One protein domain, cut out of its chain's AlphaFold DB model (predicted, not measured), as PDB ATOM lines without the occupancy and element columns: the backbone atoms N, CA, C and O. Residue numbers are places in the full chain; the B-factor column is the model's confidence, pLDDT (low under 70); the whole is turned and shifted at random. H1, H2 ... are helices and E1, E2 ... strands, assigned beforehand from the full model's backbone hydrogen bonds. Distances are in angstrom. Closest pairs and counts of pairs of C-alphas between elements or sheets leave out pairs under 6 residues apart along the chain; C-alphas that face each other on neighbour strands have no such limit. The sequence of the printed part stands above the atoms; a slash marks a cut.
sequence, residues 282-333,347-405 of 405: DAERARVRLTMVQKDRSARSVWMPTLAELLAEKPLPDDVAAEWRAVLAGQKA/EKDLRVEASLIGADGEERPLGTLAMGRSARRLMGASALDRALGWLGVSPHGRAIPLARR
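What this domain is: This is residues 282 to 333 and 347 to 405 of the 405 residues of an uncharacterized protein of bacterium (UniProt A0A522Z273). A strongly twisted sheet of four antiparallel strands, made of two hairpins, forms one layer, and the helices H2 and H3 form a second layer over one of its faces. The short helix H4 lies off one end, away from the sheet, and from it residues 390 to 401, with no named element, run back to the short strand E5 at the end of the chain. The printed part has 111 residues, with four named helices and five named strands in the order E1 E2 H1 H2 E3 E4 H3 H4 E5; the sheet's order is E2, E1, E3, E4, and the class is mixed, helices and strands. The whole is compact, with a radius of gyration of the C-alphas of 14.4 A and spans of 45 by 32 by 25 A.

How they stand to each other: Inner strand E1, residues 287 to 294, is the antiparallel neighbour of E3, residues 350 to 357, at 158 degrees, with N 289 and O 355 2.8 A apart, within hydrogen-bond range. E1 and edge strand E2, residues 297 to 303, form a hairpin, antiparallel at 151 degrees, with N 299 and O 292 at 2.8 A. E3 and edge strand E4, residues 363 to 371, form the other hairpin, antiparallel at 153 degrees, with N 356 and O 364 at 2.8 A. H2, residues 318 to 330, is on the sheet at a height of 9.5 A, over E2 and E1, and runs along the strands, at 1 degree to E2 on the local plane; the closest C-alphas of H2 and E2 are those of Val 320 and Ser 301, 6.0 A apart. On the same face, H3, residues 373 to 378, is over E4 at a height of 6.9 A and only just stands up from the sheet, rising 43 degrees. H2 and H3 are close but not clearly touching, with the closest C-alphas, Ala 321 and Leu 378, 7.8 A apart. H1, residues 307 to 311, only grazes the sheet with residues 307 to 310. H4, residues 383 to 389, is not on the sheet; it and H3 are near each other, with 6 pairs of C-alphas within 10 A. E5, residues 402 to 404, pairs with no named strand. In H1, H2, H3 and H4 every O i to N i+4 pair is within hydrogen-bond range.

Where its parts are: E1 begins at C-alpha 287 (-11.708, 52.085, -35.851) and is 22.5 A long; E2 measures 16.0 A, E3 22.7 A, E4 21.3 A and H2 18.2 A. H4 ends at C-alpha 389 (-30.541, 32.517, -53.923), and E5 at C-alpha 404 (-21.638, 37.636, -24.469).

The domain as a whole: The farthest C-alphas, Asp 360 and Leu 391, are 47.5 A apart. Residues 334 to 346 are not printed, and C-alphas 333 and 347 are 16.4 A apart across the cut. The link from H4 to E5, 12 residues, is long. Mean pLDDT of the printed part is 79.2; residues 296, 330 to 333, 347 to 348 and 401 to 405 are under 70.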
ATOM      1  N   ASP A 282     -11.276  54.994 -25.947       75.44
ATOM      2  CA  ASP A 282     -12.522  55.397 -26.607       75.44
ATOM      3  C   ASP A 282     -12.899  54.379 -27.701       75.44
ATOM      4  O   ASP A 282     -12.259  54.291 -28.753       75.44
ATOM      5  N   ALA A 283     -13.942  53.586 -27.443       75.62
ATOM      6  CA  ALA A 283     -14.435  52.566 -28.370       75.62
ATOM      7  C   ALA A 283     -15.303  53.133 -29.512       75.62
ATOM      8  O   ALA A 283     -15.513  52.443 -30.513       75.62
ATOM      9  N   GLU A 284     -15.809  54.362 -29.386       80.50
ATOM     10  CA  GLU A 284     -16.584  55.030 -30.436       80.50
ATOM     11  C   GLU A 284     -15.660  55.674 -31.476       80.50
ATOM     12  O   GLU A 284     -15.965  55.653 -32.669       80.50
ATOM     13  N   ARG A 285     -14.494  56.177 -31.050       79.06
ATOM     14  CA  ARG A 285     -13.463  56.723 -31.950       79.06
ATOM     15  C   ARG A 285     -12.545  55.660 -32.542       79.06
ATOM     16  O   ARG A 285     -12.170  55.791 -33.707       79.06
ATOM     17  N   ALA A 286     -12.195  54.615 -31.788       82.25
ATOM     18  CA  ALA A 286     -11.344  53.539 -32.294       82.25
ATOM     19  C   ALA A 286     -11.989  52.843 -33.504       82.25
ATOM     20  O   ALA A 286     -13.136  52.389 -33.445       82.25
ATOM     21  N   ARG A 287     -11.245  52.730 -34.610       86.19
ATOM     22  CA  ARG A 287     -11.708  52.085 -35.851       86.19
ATOM     23  C   ARG A 287     -11.114  50.691 -35.967       86.19
ATOM     24  O   ARG A 287      -9.941  50.492 -35.671       86.19
ATOM     25  N   VAL A 288     -11.897  49.729 -36.443       86.12
ATOM     26  CA  VAL A 288     -11.393  48.389 -36.764       86.12
ATOM     27  C   VAL A 288     -11.348  48.250 -38.275       86.12
ATOM     28  O   VAL A 288     -12.387  48.230 -38.924       86.12
ATOM     29  N   ARG A 289     -10.149  48.163 -38.849       89.44
ATOM     30  CA  ARG A 289      -9.970  47.879 -40.273       89.44
ATOM     31  C   ARG A 289     -10.155  46.388 -40.513       89.44
ATOM     32  O   ARG A 289      -9.468  45.595 -39.881       89.44
ATOM     33  N   LEU A 290     -11.050  46.020 -41.427       88.75
ATOM     34  CA  LEU A 290     -11.369  44.640 -41.781       88.75
ATOM     35  C   LEU A 290     -11.118  44.395 -43.268       88.75
ATOM     36  O   LEU A 290     -11.765  45.001 -44.128       88.75
ATOM     37  N   THR A 291     -10.207  43.468 -43.554       89.19
ATOM     38  CA  THR A 291      -9.746  43.151 -44.910       89.19
ATOM     39  C   THR A 291      -9.902  41.658 -45.167       89.19
ATOM     40  O   THR A 291      -9.359  40.830 -44.430       89.19
ATOM     41  N   MET A 292     -10.619  41.280 -46.229       88.56
ATOM     42  CA  MET A 292     -10.599  39.893 -46.698       88.56
ATOM     43  C   MET A 292      -9.245  39.598 -47.352       88.56
ATOM     44  O   MET A 292      -8.826  40.311 -48.259       88.56
ATOM     45  N   VAL A 293      -8.595  38.517 -46.932       86.44
ATOM     46  CA  VAL A 293      -7.350  37.996 -47.505       86.44
ATOM     47  C   VAL A 293      -7.585  36.555 -47.947       86.44
ATOM     48  O   VAL A 293      -8.174  35.755 -47.221       86.44
ATOM     49  N   GLN A 294      -7.132  36.207 -49.147       82.44
ATOM     50  CA  GLN A 294      -7.196  34.850 -49.671       82.44
ATOM     51  C   GLN A 294      -5.915  34.510 -50.429       82.44
ATOM     52  O   GLN A 294      -5.685  35.052 -51.509       82.44
ATOM     53  N   LYS A 295      -5.121  33.577 -49.885       71.75
ATOM     54  CA  LYS A 295      -3.902  33.037 -50.520       71.75
ATOM     55  C   LYS A 295      -3.032  34.141 -51.154       71.75
ATOM     56  O   LYS A 295      -2.809  34.160 -52.363       71.75
ATOM     57  N   ASP A 296      -2.645  35.100 -50.317       68.25
ATOM     58  CA  ASP A 296      -1.786  36.252 -50.640       68.25
ATOM     59  C   ASP A 296      -2.426  37.367 -51.496       68.25
ATOM     60  O   ASP A 296      -1.761  38.340 -51.843       68.25
ATOM     61  N   ARG A 297      -3.737  37.303 -51.779       70.69
ATOM     62  CA  ARG A 297      -4.505  38.431 -52.341       70.69
ATOM     63  C   ARG A 297      -5.438  39.038 -51.296       70.69
ATOM     64  O   ARG A 297      -6.314  38.346 -50.783       70.69
ATOM     65  N   SER A 298      -5.296  40.331 -51.024       75.81
ATOM     66  CA  SER A 298      -6.294  41.117 -50.294       75.81
ATOM     67  C   SER A 298      -7.422  41.586 -51.224       75.81
ATOM     68  O   SER A 298      -7.218  41.827 -52.417       75.81
ATOM     69  N   ALA A 299      -8.631  41.714 -50.681       76.38
ATOM     70  CA  ALA A 299      -9.699  42.469 -51.323       76.38
ATOM     71  C   ALA A 299      -9.344  43.962 -51.352       76.38
ATOM     72  O   ALA A 299      -8.707  44.473 -50.431       76.38
ATOM     73  N   ARG A 300      -9.774  44.661 -52.410       76.56
ATOM     74  CA  ARG A 300      -9.601  46.120 -52.531       76.56
ATOM     75  C   ARG A 300     -10.543  46.883 -51.600       76.56
ATOM     76  O   ARG A 300     -10.142  47.884 -51.020       76.56
ATOM     77  N   SER A 301     -11.771  46.395 -51.447       83.00
ATOM     78  CA  SER A 301     -12.740  46.900 -50.479       83.00
ATOM     79  C   SER A 301     -12.336  46.523 -49.060       83.00
ATOM     80  O   SER A 301     -12.108  45.353 -48.741       83.00
ATOM     81  N   VAL A 302     -12.304  47.534 -48.202       87.88
ATOM     82  CA  VAL A 302     -11.968  47.441 -46.784       87.88
ATOM     83  C   VAL A 302     -13.163  47.957 -45.991       87.88
ATOM     84  O   VAL A 302     -13.691  49.026 -46.293       87.88
ATOM     85  N   TRP A 303     -13.594  47.222 -44.969       90.12
ATOM     86  CA  TRP A 303     -14.663  47.668 -44.073       90.12
ATOM     87  C   TRP A 303     -14.051  48.281 -42.809       90.12
ATOM     88  O   TRP A 303     -13.157  47.688 -42.212       90.12
ATOM     89  N   MET A 304     -14.493  49.481 -42.415       90.44
ATOM     90  CA  MET A 304     -13.918  50.236 -41.284       90.44
ATOM     91  C   MET A 304     -14.973  50.705 -40.257       90.44
ATOM     92  O   MET A 304     -15.158  51.915 -40.059       90.44
ATOM     93  N   PRO A 305     -15.701  49.778 -39.601       88.38
ATOM     94  CA  PRO A 305     -16.597  50.119 -38.498       88.38
ATOM     95  C   PRO A 305     -15.823  50.706 -37.309       88.38
ATOM     96  O   PRO A 305     -14.606  50.529 -37.179       88.38
ATOM     97  N   THR A 306     -16.524  51.396 -36.409       88.12
ATOM     98  CA  THR A 306     -15.964  51.677 -35.073       88.12
ATOM     99  C   THR A 306     -15.914  50.389 -34.249       88.12
ATOM    100  O   THR A 306     -16.620  49.417 -34.542       88.12
ATOM    101  N   LEU A 307     -15.093  50.352 -33.200       83.62
ATOM    102  CA  LEU A 307     -15.073  49.208 -32.292       83.62
ATOM    103  C   LEU A 307     -16.431  49.045 -31.587       83.62
ATOM    104  O   LEU A 307     -16.916  47.923 -31.461       83.62
ATOM    105  N   ALA A 308     -17.081  50.149 -31.207       83.25
ATOM    106  CA  ALA A 308     -18.439  50.153 -30.671       83.25
ATOM    107  C   ALA A 308     -19.457  49.544 -31.655       83.25
ATOM    108  O   ALA A 308     -20.230  48.673 -31.262       83.25
ATOM    109  N   GLU A 309     -19.418  49.912 -32.940       85.50
ATOM    110  CA  GLU A 309     -20.269  49.319 -33.982       85.50
ATOM    111  C   GLU A 309     -20.033  47.809 -34.144       85.50
ATOM    112  O   GLU A 309     -20.982  47.035 -34.285       85.50
ATOM    113  N   LEU A 310     -18.771  47.375 -34.091       83.56
ATOM    114  CA  LEU A 310     -18.403  45.962 -34.182       83.56
ATOM    115  C   LEU A 310     -18.916  45.163 -32.970       83.56
ATOM    116  O   LEU A 310     -19.457  44.067 -33.123       83.56
ATOM    117  N   LEU A 311     -18.795  45.731 -31.765       82.50
ATOM    118  CA  LEU A 311     -19.310  45.167 -30.511       82.50
ATOM    119  C   LEU A 311     -20.840  45.296 -30.362       82.50
ATOM    120  O   LEU A 311     -21.423  44.643 -29.494       82.50
ATOM    121  N   ALA A 312     -21.489  46.090 -31.216       83.56
ATOM    122  CA  ALA A 312     -22.939  46.181 -31.363       83.56
ATOM    123  C   ALA A 312     -23.506  45.220 -32.430       83.56
ATOM    124  O   ALA A 312     -24.703  45.257 -32.697       83.56
ATOM    125  N   GLU A 313     -22.678  44.343 -33.016       83.75
ATOM    126  CA  GLU A 313     -23.064  43.412 -34.091       83.75
ATOM    127  C   GLU A 313     -23.578  44.121 -35.361       83.75
ATOM    128  O   GLU A 313     -24.465  43.618 -36.054       83.75
ATOM    129  N   LYS A 314     -22.993  45.275 -35.722       86.88
ATOM    130  CA  LYS A 314     -23.253  45.909 -37.024       86.88
ATOM    131  C   LYS A 314     -22.911  44.923 -38.162       86.88
ATOM    132  O   LYS A 314     -21.822  44.340 -38.146       86.88
ATOM    133  N   PRO A 315     -23.808  44.697 -39.141       87.31
ATOM    134  CA  PRO A 315     -23.542  43.780 -40.242       87.31
ATOM    135  C   PRO A 315     -22.492  44.334 -41.210       87.31
ATOM    136  O   PRO A 315     -22.354  45.549 -41.363       87.31
ATOM    137  N   LEU A 316     -21.787  43.428 -41.895       87.56
ATOM    138  CA  LEU A 316     -20.978  43.759 -43.066       87.56
ATOM    139  C   LEU A 316     -21.877  44.446 -44.121       87.56
ATOM    140  O   LEU A 316     -22.899  43.855 -44.476       87.56
ATOM    141  N   PRO A 317     -21.524  45.642 -44.626       91.00
ATOM    142  CA  PRO A 317     -22.269  46.318 -45.687       91.00
ATOM    143  C   PRO A 317     -22.406  45.462 -46.954       91.00
ATOM    144  O   PRO A 317     -21.488  44.722 -47.317       91.00
ATOM    145  N   ASP A 318     -23.564  45.534 -47.615       87.81
ATOM    146  CA  ASP A 318     -23.909  44.648 -48.737       87.81
ATOM    147  C   ASP A 318     -23.065  44.890 -49.997       87.81
ATOM    148  O   ASP A 318     -22.804  43.947 -50.745       87.81
ATOM    149  N   ASP A 319     -22.598  46.120 -50.204       89.31
ATOM    150  CA  ASP A 319     -21.635  46.523 -51.232       89.31
ATOM    151  C   ASP A 319     -20.275  45.842 -51.012       89.31
ATOM    152  O   ASP A 319     -19.789  45.119 -51.888       89.31
ATOM    153  N   VAL A 320     -19.716  45.947 -49.802       89.44
ATOM    154  CA  VAL A 320     -18.466  45.266 -49.429       89.44
ATOM    155  C   VAL A 320     -18.632  43.745 -49.510       89.44
ATOM    156  O   VAL A 320     -17.775  43.041 -50.047       89.44
ATOM    157  N   ALA A 321     -19.762  43.214 -49.033       88.44
ATOM    158  CA  ALA A 321     -20.074  41.792 -49.121       88.44
ATOM    159  C   ALA A 321     -20.187  41.309 -50.579       88.44
ATOM    160  O   ALA A 321     -19.767  40.190 -50.883       88.44
ATOM    161  N   ALA A 322     -20.737  42.127 -51.484       87.19
ATOM    162  CA  ALA A 322     -20.840  41.823 -52.907       87.19
ATOM    163  C   ALA A 322     -19.470  41.812 -53.597       87.19
ATOM    164  O   ALA A 322     -19.175  40.862 -54.325       87.19
ATOM    165  N   GLU A 323     -18.607  42.792 -53.324       86.88
ATOM    166  CA  GLU A 323     -17.242  42.808 -53.858       86.88
ATOM    167  C   GLU A 323     -16.406  41.626 -53.355       86.88
ATOM    168  O   GLU A 323     -15.780  40.918 -54.149       86.88
ATOM    169  N   TRP A 324     -16.438  41.339 -52.049       89.06
ATOM    170  CA  TRP A 324     -15.727  40.187 -51.490       89.06
ATOM    171  C   TRP A 324     -16.262  38.860 -52.073       89.06
ATOM    172  O   TRP A 324     -15.483  37.955 -52.392       89.06
ATOM    173  N   ARG A 325     -17.580  38.756 -52.322       86.88
ATOM    174  CA  ARG A 325     -18.185  37.639 -53.076       86.88
ATOM    175  C   ARG A 325     -17.687  37.554 -54.520       86.88
ATOM    176  O   ARG A 325     -17.466  36.439 -54.994       86.88
ATOM    177  N   ALA A 326     -17.497  38.675 -55.214       83.06
ATOM    178  CA  ALA A 326     -16.989  38.695 -56.587       83.06
ATOM    179  C   ALA A 326     -15.538  38.184 -56.663       83.06
ATOM    180  O   ALA A 326     -15.234  37.328 -57.496       83.06
ATOM    181  N   VAL A 327     -14.673  38.603 -55.729       80.69
ATOM    182  CA  VAL A 327     -13.292  38.090 -55.603       80.69
ATOM    183  C   VAL A 327     -13.281  36.570 -55.371       80.69
ATOM    184  O   VAL A 327     -12.533  35.847 -56.032       80.69
ATOM    185  N   LEU A 328     -14.164  36.059 -54.503       79.06
ATOM    186  CA  LEU A 328     -14.340  34.616 -54.269       79.06
ATOM    187  C   LEU A 328     -14.883  33.845 -55.483       79.06
ATOM    188  O   LEU A 328     -14.620  32.645 -55.620       79.06
ATOM    189  N   ALA A 329     -15.702  34.487 -56.318       73.69
ATOM    190  CA  ALA A 329     -16.314  33.871 -57.490       73.69
ATOM    191  C   ALA A 329     -15.331  33.773 -58.663       73.69
ATOM    192  O   ALA A 329     -15.258  32.715 -59.291       73.69
ATOM    193  N   GLY A 330     -14.528  34.818 -58.901       65.88
ATOM    194  CA  GLY A 330     -13.548  34.865 -59.992       65.88
ATOM    195  C   GLY A 330     -12.550  33.700 -59.979       65.88
ATOM    196  O   GLY A 330     -12.194  33.194 -61.032       65.88
ATOM    197  N   GLN A 331     -12.181  33.191 -58.798       60.88
ATOM    198  CA  GLN A 331     -11.260  32.050 -58.657       60.88
ATOM    199  C   GLN A 331     -11.915  30.659 -58.798       60.88
ATOM    200  O   GLN A 331     -11.227  29.640 -58.725       60.88
ATOM    201  N   LYS A 332     -13.245  30.568 -58.941       56.53
ATOM    202  CA  LYS A 332     -13.932  29.278 -59.152       56.53
ATOM    203  C   LYS A 332     -14.039  28.877 -60.620       56.53
ATOM    204  O   LYS A 332     -14.291  27.703 -60.876       56.53
ATOM    205  N   ALA A 333     -13.858  29.814 -61.549       53.38
ATOM    206  CA  ALA A 333     -13.909  29.539 -62.984       53.38
ATOM    207  C   ALA A 333     -12.795  28.570 -63.434       53.38
ATOM    208  O   ALA A 333     -13.037  27.714 -64.281       53.38
ATOM    209  N   GLU A 347     -10.626  26.122 -48.198       59.88
ATOM    210  CA  GLU A 347     -11.237  26.838 -47.068       59.88
ATOM    211  C   GLU A 347     -10.194  27.355 -46.066       59.88
ATOM    212  O   GLU A 347     -10.539  28.236 -45.281       59.88
ATOM    213  N   LYS A 348      -8.942  26.865 -46.099       61.25
ATOM    214  CA  LYS A 348      -7.873  27.318 -45.191       61.25
ATOM    215  C   LYS A 348      -7.369  28.728 -45.510       61.25
ATOM    216  O   LYS A 348      -7.151  29.511 -44.594       61.25
ATOM    217  N   ASP A 349      -7.230  29.053 -46.793       72.31
ATOM    218  CA  ASP A 349      -6.543  30.280 -47.221       72.31
ATOM    219  C   ASP A 349      -7.397  31.551 -47.095       72.31
ATOM    220  O   ASP A 349      -6.857  32.653 -47.142       72.31
ATOM    221  N   LEU A 350      -8.724  31.410 -46.982       81.06
ATOM    222  CA  LEU A 350      -9.667  32.524 -46.891       81.06
ATOM    223  C   LEU A 350      -9.806  33.003 -45.445       81.06
ATOM    224  O   LEU A 350     -10.391  32.300 -44.620       81.06
ATOM    225  N   ARG A 351      -9.379  34.231 -45.168       84.00
ATOM    226  CA  ARG A 351      -9.438  34.868 -43.851       84.00
ATOM    227  C   ARG A 351      -9.922  36.317 -43.934       84.00
ATOM    228  O   ARG A 351      -9.866  36.944 -44.984       84.00
ATOM    229  N   VAL A 352     -10.439  36.832 -42.827       85.50
ATOM    230  CA  VAL A 352     -10.741  38.250 -42.613       85.50
ATOM    231  C   VAL A 352      -9.807  38.712 -41.511       85.50
ATOM    232  O   VAL A 352      -9.953  38.297 -40.356       85.50
ATOM    233  N   GLU A 353      -8.813  39.498 -41.896       86.19
ATOM    234  CA  GLU A 353      -7.852  40.108 -40.985       86.19
ATOM    235  C   GLU A 353      -8.425  41.402 -40.417       86.19
ATOM    236  O   GLU A 353      -9.195  42.101 -41.080       86.19
ATOM    237  N   ALA A 354      -8.051  41.689 -39.174       85.12
ATOM    238  CA  ALA A 354      -8.446  42.871 -38.443       85.12
ATOM    239  C   ALA A 354      -7.222  43.617 -37.904       85.12
ATOM    240  O   ALA A 354      -6.324  43.007 -37.316       85.12
ATOM    241  N   SER A 355      -7.251  44.940 -38.025       85.75
ATOM    242  CA  SER A 355      -6.341  45.860 -37.339       85.75
ATOM    243  C   SER A 355      -7.150  46.867 -36.529       85.75
ATOM    244  O   SER A 355      -8.157  47.384 -37.013       85.75
ATOM    245  N   LEU A 356      -6.707  47.178 -35.314       85.00
ATOM    246  CA  LEU A 356      -7.207  48.312 -34.548       85.00
ATOM    247  C   LEU A 356      -6.441  49.554 -34.992       85.00
ATOM    248  O   LEU A 356      -5.216  49.550 -34.964       85.00
ATOM    249  N   ILE A 357      -7.154  50.604 -35.374       84.94
ATOM    250  CA  ILE A 357      -6.582  51.926 -35.613       84.94
ATOM    251  C   ILE A 357      -6.958  52.782 -34.407       84.94
ATOM    252  O   ILE A 357      -8.146  53.016 -34.145       84.94
ATOM    253  N   GLY A 358      -5.941  53.172 -33.639       76.62
ATOM    254  CA  GLY A 358      -6.087  54.036 -32.469       76.62
ATOM    255  C   GLY A 358      -6.496  55.461 -32.846       76.62
ATOM    256  O   GLY A 358      -6.457  55.845 -34.015       76.62
ATOM    257  N   ALA A 359      -6.863  56.265 -31.844       70.94
ATOM    258  CA  ALA A 359      -7.163  57.685 -32.049       70.94
ATOM    259  C   ALA A 359      -5.959  58.454 -32.633       70.94
ATOM    260  O   ALA A 359      -6.142  59.366 -33.432       70.94
ATOM    261  N   ASP A 360      -4.744  58.012 -32.297       70.94
ATOM    262  CA  ASP A 360      -3.466  58.587 -32.737       70.94
ATOM    263  C   ASP A 360      -3.043  58.125 -34.149       70.94
ATOM    264  O   ASP A 360      -1.957  58.451 -34.622       70.94
ATOM    265  N   GLY A 361      -3.872  57.321 -34.827       72.31
ATOM    266  CA  GLY A 361      -3.587  56.764 -36.152       72.31
ATOM    267  C   GLY A 361      -2.688  55.521 -36.163       72.31
ATOM    268  O   GLY A 361      -2.559  54.895 -37.215       72.31
ATOM    269  N   GLU A 362      -2.116  55.114 -35.023       81.19
ATOM    270  CA  GLU A 362      -1.368  53.854 -34.920       81.19
ATOM    271  C   GLU A 362      -2.236  52.642 -35.291       81.19
ATOM    272  O   GLU A 362      -3.309  52.424 -34.720       81.19
ATOM    273  N   GLU A 363      -1.729  51.809 -36.201       82.88
ATOM    274  CA  GLU A 363      -2.358  50.551 -36.594       82.88
ATOM    275  C   GLU A 363      -1.735  49.372 -35.834       82.88
ATOM    276  O   GLU A 363      -0.547  49.078 -35.966       82.88
ATOM    277  N   ARG A 364      -2.551  48.666 -35.047       81.69
ATOM    278  CA  ARG A 364      -2.143  47.498 -34.256       81.69
ATOM    279  C   ARG A 364      -2.868  46.248 -34.769       81.69
ATOM    280  O   ARG A 364      -4.102  46.224 -34.768       81.69
ATOM    281  N   PRO A 365      -2.154  45.197 -35.216       79.25
ATOM    282  CA  PRO A 365      -2.787  44.009 -35.777       79.25
ATOM    283  C   PRO A 365      -3.533  43.228 -34.690       79.25
ATOM    284  O   PRO A 365      -2.946  42.792 -33.702       79.25
ATOM    285  N   LEU A 366      -4.828  43.004 -34.901       74.00
ATOM    286  CA  LEU A 366      -5.661  42.148 -34.054       74.00
ATOM    287  C   LEU A 366      -5.628  40.681 -34.521       74.00
ATOM    288  O   LEU A 366      -5.910  39.763 -33.754       74.00
ATOM    289  N   GLY A 367      -5.270  40.441 -35.784       76.69
ATOM    290  CA  GLY A 367      -5.206  39.108 -36.381       76.69
ATOM    291  C   GLY A 367      -6.512  38.701 -37.065       76.69
ATOM    292  O   GLY A 367      -7.261  39.536 -37.561       76.69
ATOM    293  N   THR A 368      -6.777  37.398 -37.171       79.06
ATOM    294  CA  THR A 368      -7.922  36.882 -37.943       79.06
ATOM    295  C   THR A 368      -9.211  36.845 -37.114       79.06
ATOM    296  O   THR A 368      -9.261  36.160 -36.090       79.06
ATOM    297  N   LEU A 369     -10.272  37.509 -37.598       76.56
ATOM    298  CA  LEU A 369     -11.620  37.514 -36.997       76.56
ATOM    299  C   LEU A 369     -12.610  36.532 -37.633       76.56
ATOM    300  O   LEU A 369     -13.545  36.085 -36.968       76.56
ATOM    301  N   ALA A 370     -12.403  36.140 -38.889       77.00
ATOM    302  CA  ALA A 370     -13.175  35.079 -39.526       77.00
ATOM    303  C   ALA A 370     -12.307  34.300 -40.519       77.00
ATOM    304  O   ALA A 370     -11.438  34.869 -41.167       77.00
ATOM    305  N   MET A 371     -12.552  32.998 -40.670       77.94
ATOM    306  CA  MET A 371     -11.798  32.132 -41.584       77.94
ATOM    307  C   MET A 371     -12.675  31.055 -42.238       77.94
ATOM    308  O   MET A 371     -13.658  30.585 -41.649       77.94
ATOM    309  N   GLY A 372     -12.350  30.684 -43.476       78.12
ATOM    310  CA  GLY A 372     -13.017  29.652 -44.266       78.12
ATOM    311  C   GLY A 372     -14.538  29.793 -44.287       78.12
ATOM    312  O   GLY A 372     -15.095  30.761 -44.810       78.12
ATOM    313  N   ARG A 373     -15.240  28.827 -43.682       76.12
ATOM    314  CA  ARG A 373     -16.712  28.822 -43.596       76.12
ATOM    315  C   ARG A 373     -17.291  29.996 -42.811       76.12
ATOM    316  O   ARG A 373     -18.398  30.420 -43.128       76.12
ATOM    317  N   SER A 374     -16.588  30.510 -41.801       76.19
ATOM    318  CA  SER A 374     -17.064  31.669 -41.030       76.19
ATOM    319  C   SER A 374     -16.938  32.962 -41.840       76.19
ATOM    320  O   SER A 374     -17.916  33.698 -41.933       76.19
ATOM    321  N   ALA A 375     -15.825  33.153 -42.558       81.62
ATOM    322  CA  ALA A 375     -15.675  34.241 -43.528       81.62
ATOM    323  C   ALA A 375     -16.745  34.158 -44.635       81.62
ATOM    324  O   ALA A 375     -17.455  35.126 -44.889       81.62
ATOM    325  N   ARG A 376     -16.966  32.973 -45.231       83.12
ATOM    326  CA  ARG A 376     -18.045  32.768 -46.222       83.12
ATOM    327  C   ARG A 376     -19.434  33.097 -45.670       83.12
ATOM    328  O   ARG A 376     -20.248  33.641 -46.404       83.12
ATOM    329  N   ARG A 377     -19.730  32.781 -44.404       82.25
ATOM    330  CA  ARG A 377     -21.013  33.144 -43.770       82.25
ATOM    331  C   ARG A 377     -21.166  34.652 -43.575       82.25
ATOM    332  O   ARG A 377     -22.282  35.129 -43.753       82.25
ATOM    333  N   LEU A 378     -20.080  35.361 -43.248       83.69
ATOM    334  CA  LEU A 378     -20.057  36.818 -43.070       83.69
ATOM    335  C   LEU A 378     -20.477  37.562 -44.348       83.69
ATOM    336  O   LEU A 378     -21.194  38.549 -44.281       83.69
ATOM    337  N   MET A 379     -20.080  37.043 -45.511       86.50
ATOM    338  CA  MET A 379     -20.353  37.632 -46.831       86.50
ATOM    339  C   MET A 379     -21.672  37.180 -47.487       86.50
ATOM    340  O   MET A 379     -21.917  37.514 -48.645       86.50
ATOM    341  N   GLY A 380     -22.470  36.331 -46.829       82.75
ATOM    342  CA  GLY A 380     -23.624  35.688 -47.476       82.75
ATOM    343  C   GLY A 380     -23.234  34.695 -48.588       82.75
ATOM    344  O   GLY A 380     -23.956  34.524 -49.562       82.75
ATOM    345  N   ALA A 381     -22.069  34.048 -48.480       81.69
ATOM    346  CA  ALA A 381     -21.490  33.153 -49.490       81.69
ATOM    347  C   ALA A 381     -21.529  31.655 -49.103       81.69
ATOM    348  O   ALA A 381     -20.775  30.837 -49.649       81.69
ATOM    349  N   SER A 382     -22.352  31.263 -48.125       77.69
ATOM    350  CA  SER A 382     -22.430  29.876 -47.652       77.69
ATOM    351  C   SER A 382     -23.219  28.955 -48.603       77.69
ATOM    352  O   SER A 382     -23.738  29.362 -49.642       77.69
ATOM    353  N   ALA A 383     -23.292  27.658 -48.285       70.69
ATOM    354  CA  ALA A 383     -24.139  26.721 -49.030       70.69
ATOM    355  C   ALA A 383     -25.640  27.033 -48.873       70.69
ATOM    356  O   ALA A 383     -26.387  26.897 -49.836       70.69
ATOM    357  N   LEU A 384     -26.053  27.500 -47.690       72.38
ATOM    358  CA  LEU A 384     -27.434  27.896 -47.413       72.38
ATOM    359  C   LEU A 384     -27.803  29.171 -48.178       72.38
ATOM    360  O   LEU A 384     -28.862  29.220 -48.785       72.38
ATOM    361  N   ASP A 385     -26.898  30.148 -48.242       76.31
ATOM    362  CA  ASP A 385     -27.139  31.403 -48.970       76.31
ATOM    363  C   ASP A 385     -27.278  31.157 -50.483       76.31
ATOM    364  O   ASP A 385     -28.128  31.749 -51.138       76.31
ATOM    365  N   ARG A 386     -26.518  30.198 -51.035       71.31
ATOM    366  CA  ARG A 386     -26.697  29.742 -52.423       71.31
ATOM    367  C   ARG A 386     -28.050  29.064 -52.655       71.31
ATOM    368  O   ARG A 386     -28.660  29.316 -53.686       71.31
ATOM    369  N   ALA A 387     -28.518  28.234 -51.722       73.06
ATOM    370  CA  ALA A 387     -29.834  27.600 -51.820       73.06
ATOM    371  C   ALA A 387     -30.982  28.620 -51.687       73.06
ATOM    372  O   ALA A 387     -31.974  28.520 -52.400       73.06
ATOM    373  N   LEU A 388     -30.829  29.635 -50.830       73.31
ATOM    374  CA  LEU A 388     -31.768  30.754 -50.716       73.31
ATOM    375  C   LEU A 388     -31.776  31.641 -51.975       73.31
ATOM    376  O   LEU A 388     -32.845  32.065 -52.404       73.31
ATOM    377  N   GLY A 389     -30.625  31.833 -52.627       71.94
ATOM    378  CA  GLY A 389     -30.541  32.517 -53.923       71.94
ATOM    379  C   GLY A 389     -31.345  31.832 -55.034       71.94
ATOM    380  O   GLY A 389     -31.939  32.512 -55.865       71.94
ATOM    381  N   TRP A 390     -31.449  30.497 -55.017       71.69
ATOM    382  CA  TRP A 390     -32.319  29.748 -55.943       71.69
ATOM    383  C   TRP A 390     -33.816  29.953 -55.654       71.69
ATOM    384  O   TRP A 390     -34.646  29.693 -56.518       71.69
ATOM    385  N   LEU A 391     -34.160  30.441 -54.459       75.94
ATOM    386  CA  LEU A 391     -35.514  30.825 -54.048       75.94
ATOM    387  C   LEU A 391     -35.764  32.341 -54.202       75.94
ATOM    388  O   LEU A 391     -36.737  32.856 -53.657       75.94
ATOM    389  N   GLY A 392     -34.886  33.064 -54.910       73.38
ATOM    390  CA  GLY A 392     -35.012  34.506 -55.161       73.38
ATOM    391  C   GLY A 392     -34.574  35.415 -54.006       73.38
ATOM    392  O   GLY A 392     -34.754  36.626 -54.088       73.38
ATOM    393  N   VAL A 393     -33.993  34.870 -52.932       78.81
ATOM    394  CA  VAL A 393     -33.522  35.664 -51.786       78.81
ATOM    395  C   VAL A 393     -32.093  36.145 -52.031       78.81
ATOM    396  O   VAL A 393     -31.179  35.340 -52.217       78.81
ATOM    397  N   SER A 394     -31.882  37.460 -51.986       75.62
ATOM    398  CA  SER A 394     -30.554  38.053 -52.167       75.62
ATOM    399  C   SER A 394     -29.591  37.674 -51.025       75.62
ATOM    400  O   SER A 394     -29.989  37.647 -49.859       75.62
ATOM    401  N   PRO A 395     -28.312  37.369 -51.318       81.06
ATOM    402  CA  PRO A 395     -27.306  37.130 -50.290       81.06
ATOM    403  C   PRO A 395     -26.839  38.448 -49.659       81.06
ATOM    404  O   PRO A 395     -26.201  39.264 -50.325       81.06
ATOM    405  N   HIS A 396     -27.097  38.609 -48.362       82.81
ATOM    406  CA  HIS A 396     -26.707  39.787 -47.582       82.81
ATOM    407  C   HIS A 396     -25.446  39.556 -46.739       82.81
ATOM    408  O   HIS A 396     -25.148  38.427 -46.323       82.81
ATOM    409  N   GLY A 397     -24.729  40.641 -46.454       81.75
ATOM    410  CA  GLY A 397     -23.693  40.688 -45.431       81.75
ATOM    411  C   GLY A 397     -24.264  40.425 -44.034       81.75
ATOM    412  O   GLY A 397     -25.439  40.656 -43.746       81.75
ATOM    413  N   ARG A 398     -23.440  39.865 -43.148       84.31
ATOM    414  CA  ARG A 398     -23.825  39.496 -41.778       84.31
ATOM    415  C   ARG A 398     -22.902  40.141 -40.754       84.31
ATOM    416  O   ARG A 398     -21.797  40.564 -41.079       84.31
ATOM    417  N   ALA A 399     -23.354  40.189 -39.506       83.38
ATOM    418  CA  ALA A 399     -22.520  40.566 -38.372       83.38
ATOM    419  C   ALA A 399     -21.489  39.474 -38.038       83.38
ATOM    420  O   ALA A 399     -21.719  38.284 -38.290       83.38
ATOM    421  N   ILE A 400     -20.371  39.867 -37.422       77.44
ATOM    422  CA  ILE A 400     -19.461  38.910 -36.779       77.44
ATOM    423  C   ILE A 400     -20.130  38.448 -35.472       77.44
ATOM    424  O   ILE A 400     -20.453  39.290 -34.638       77.44
ATOM    425  N   PRO A 401     -20.356  37.138 -35.261       68.94
ATOM    426  CA  PRO A 401     -21.087  36.661 -34.093       68.94
ATOM    427  C   PRO A 401     -20.272  36.835 -32.806       68.94
ATOM    428  O   PRO A 401     -19.189  36.259 -32.656       68.94
ATOM    429  N   LEU A 402     -20.831  37.571 -31.845       68.75
ATOM    430  CA  LEU A 402     -20.298  37.669 -30.488       68.75
ATOM    431  C   LEU A 402     -20.747  36.473 -29.644       68.75
ATOM    432  O   LEU A 402     -21.853  35.955 -29.797       68.75
ATOM    433  N   ALA A 403     -19.917  36.079 -28.676       66.00
ATOM    434  CA  ALA A 403     -20.457  35.533 -27.432       66.00
ATOM    435  C   ALA A 403     -20.389  36.621 -26.367       66.00
ATOM    436  O   ALA A 403     -19.386  37.331 -26.274       66.00
ATOM    437  N   ARG A 404     -21.458  36.708 -25.581       69.44
ATOM    438  CA  ARG A 404     -21.638  37.636 -24.469       69.44
ATOM    439  C   ARG A 404     -21.839  36.809 -23.197       69.44
ATOM    440  O   ARG A 404     -22.407  35.713 -23.280       69.44
ATOM    441  N   ARG A 405     -21.388  37.310 -22.052       56.19
ATOM    442  CA  ARG A 405     -21.747  36.792 -20.729       56.19
ATOM    443  C   ARG A 405     -21.931  37.939 -19.750       56.19
ATOM    444  O   ARG A 405     -21.183  38.929 -19.910       56.19
TER     445      ARG A 405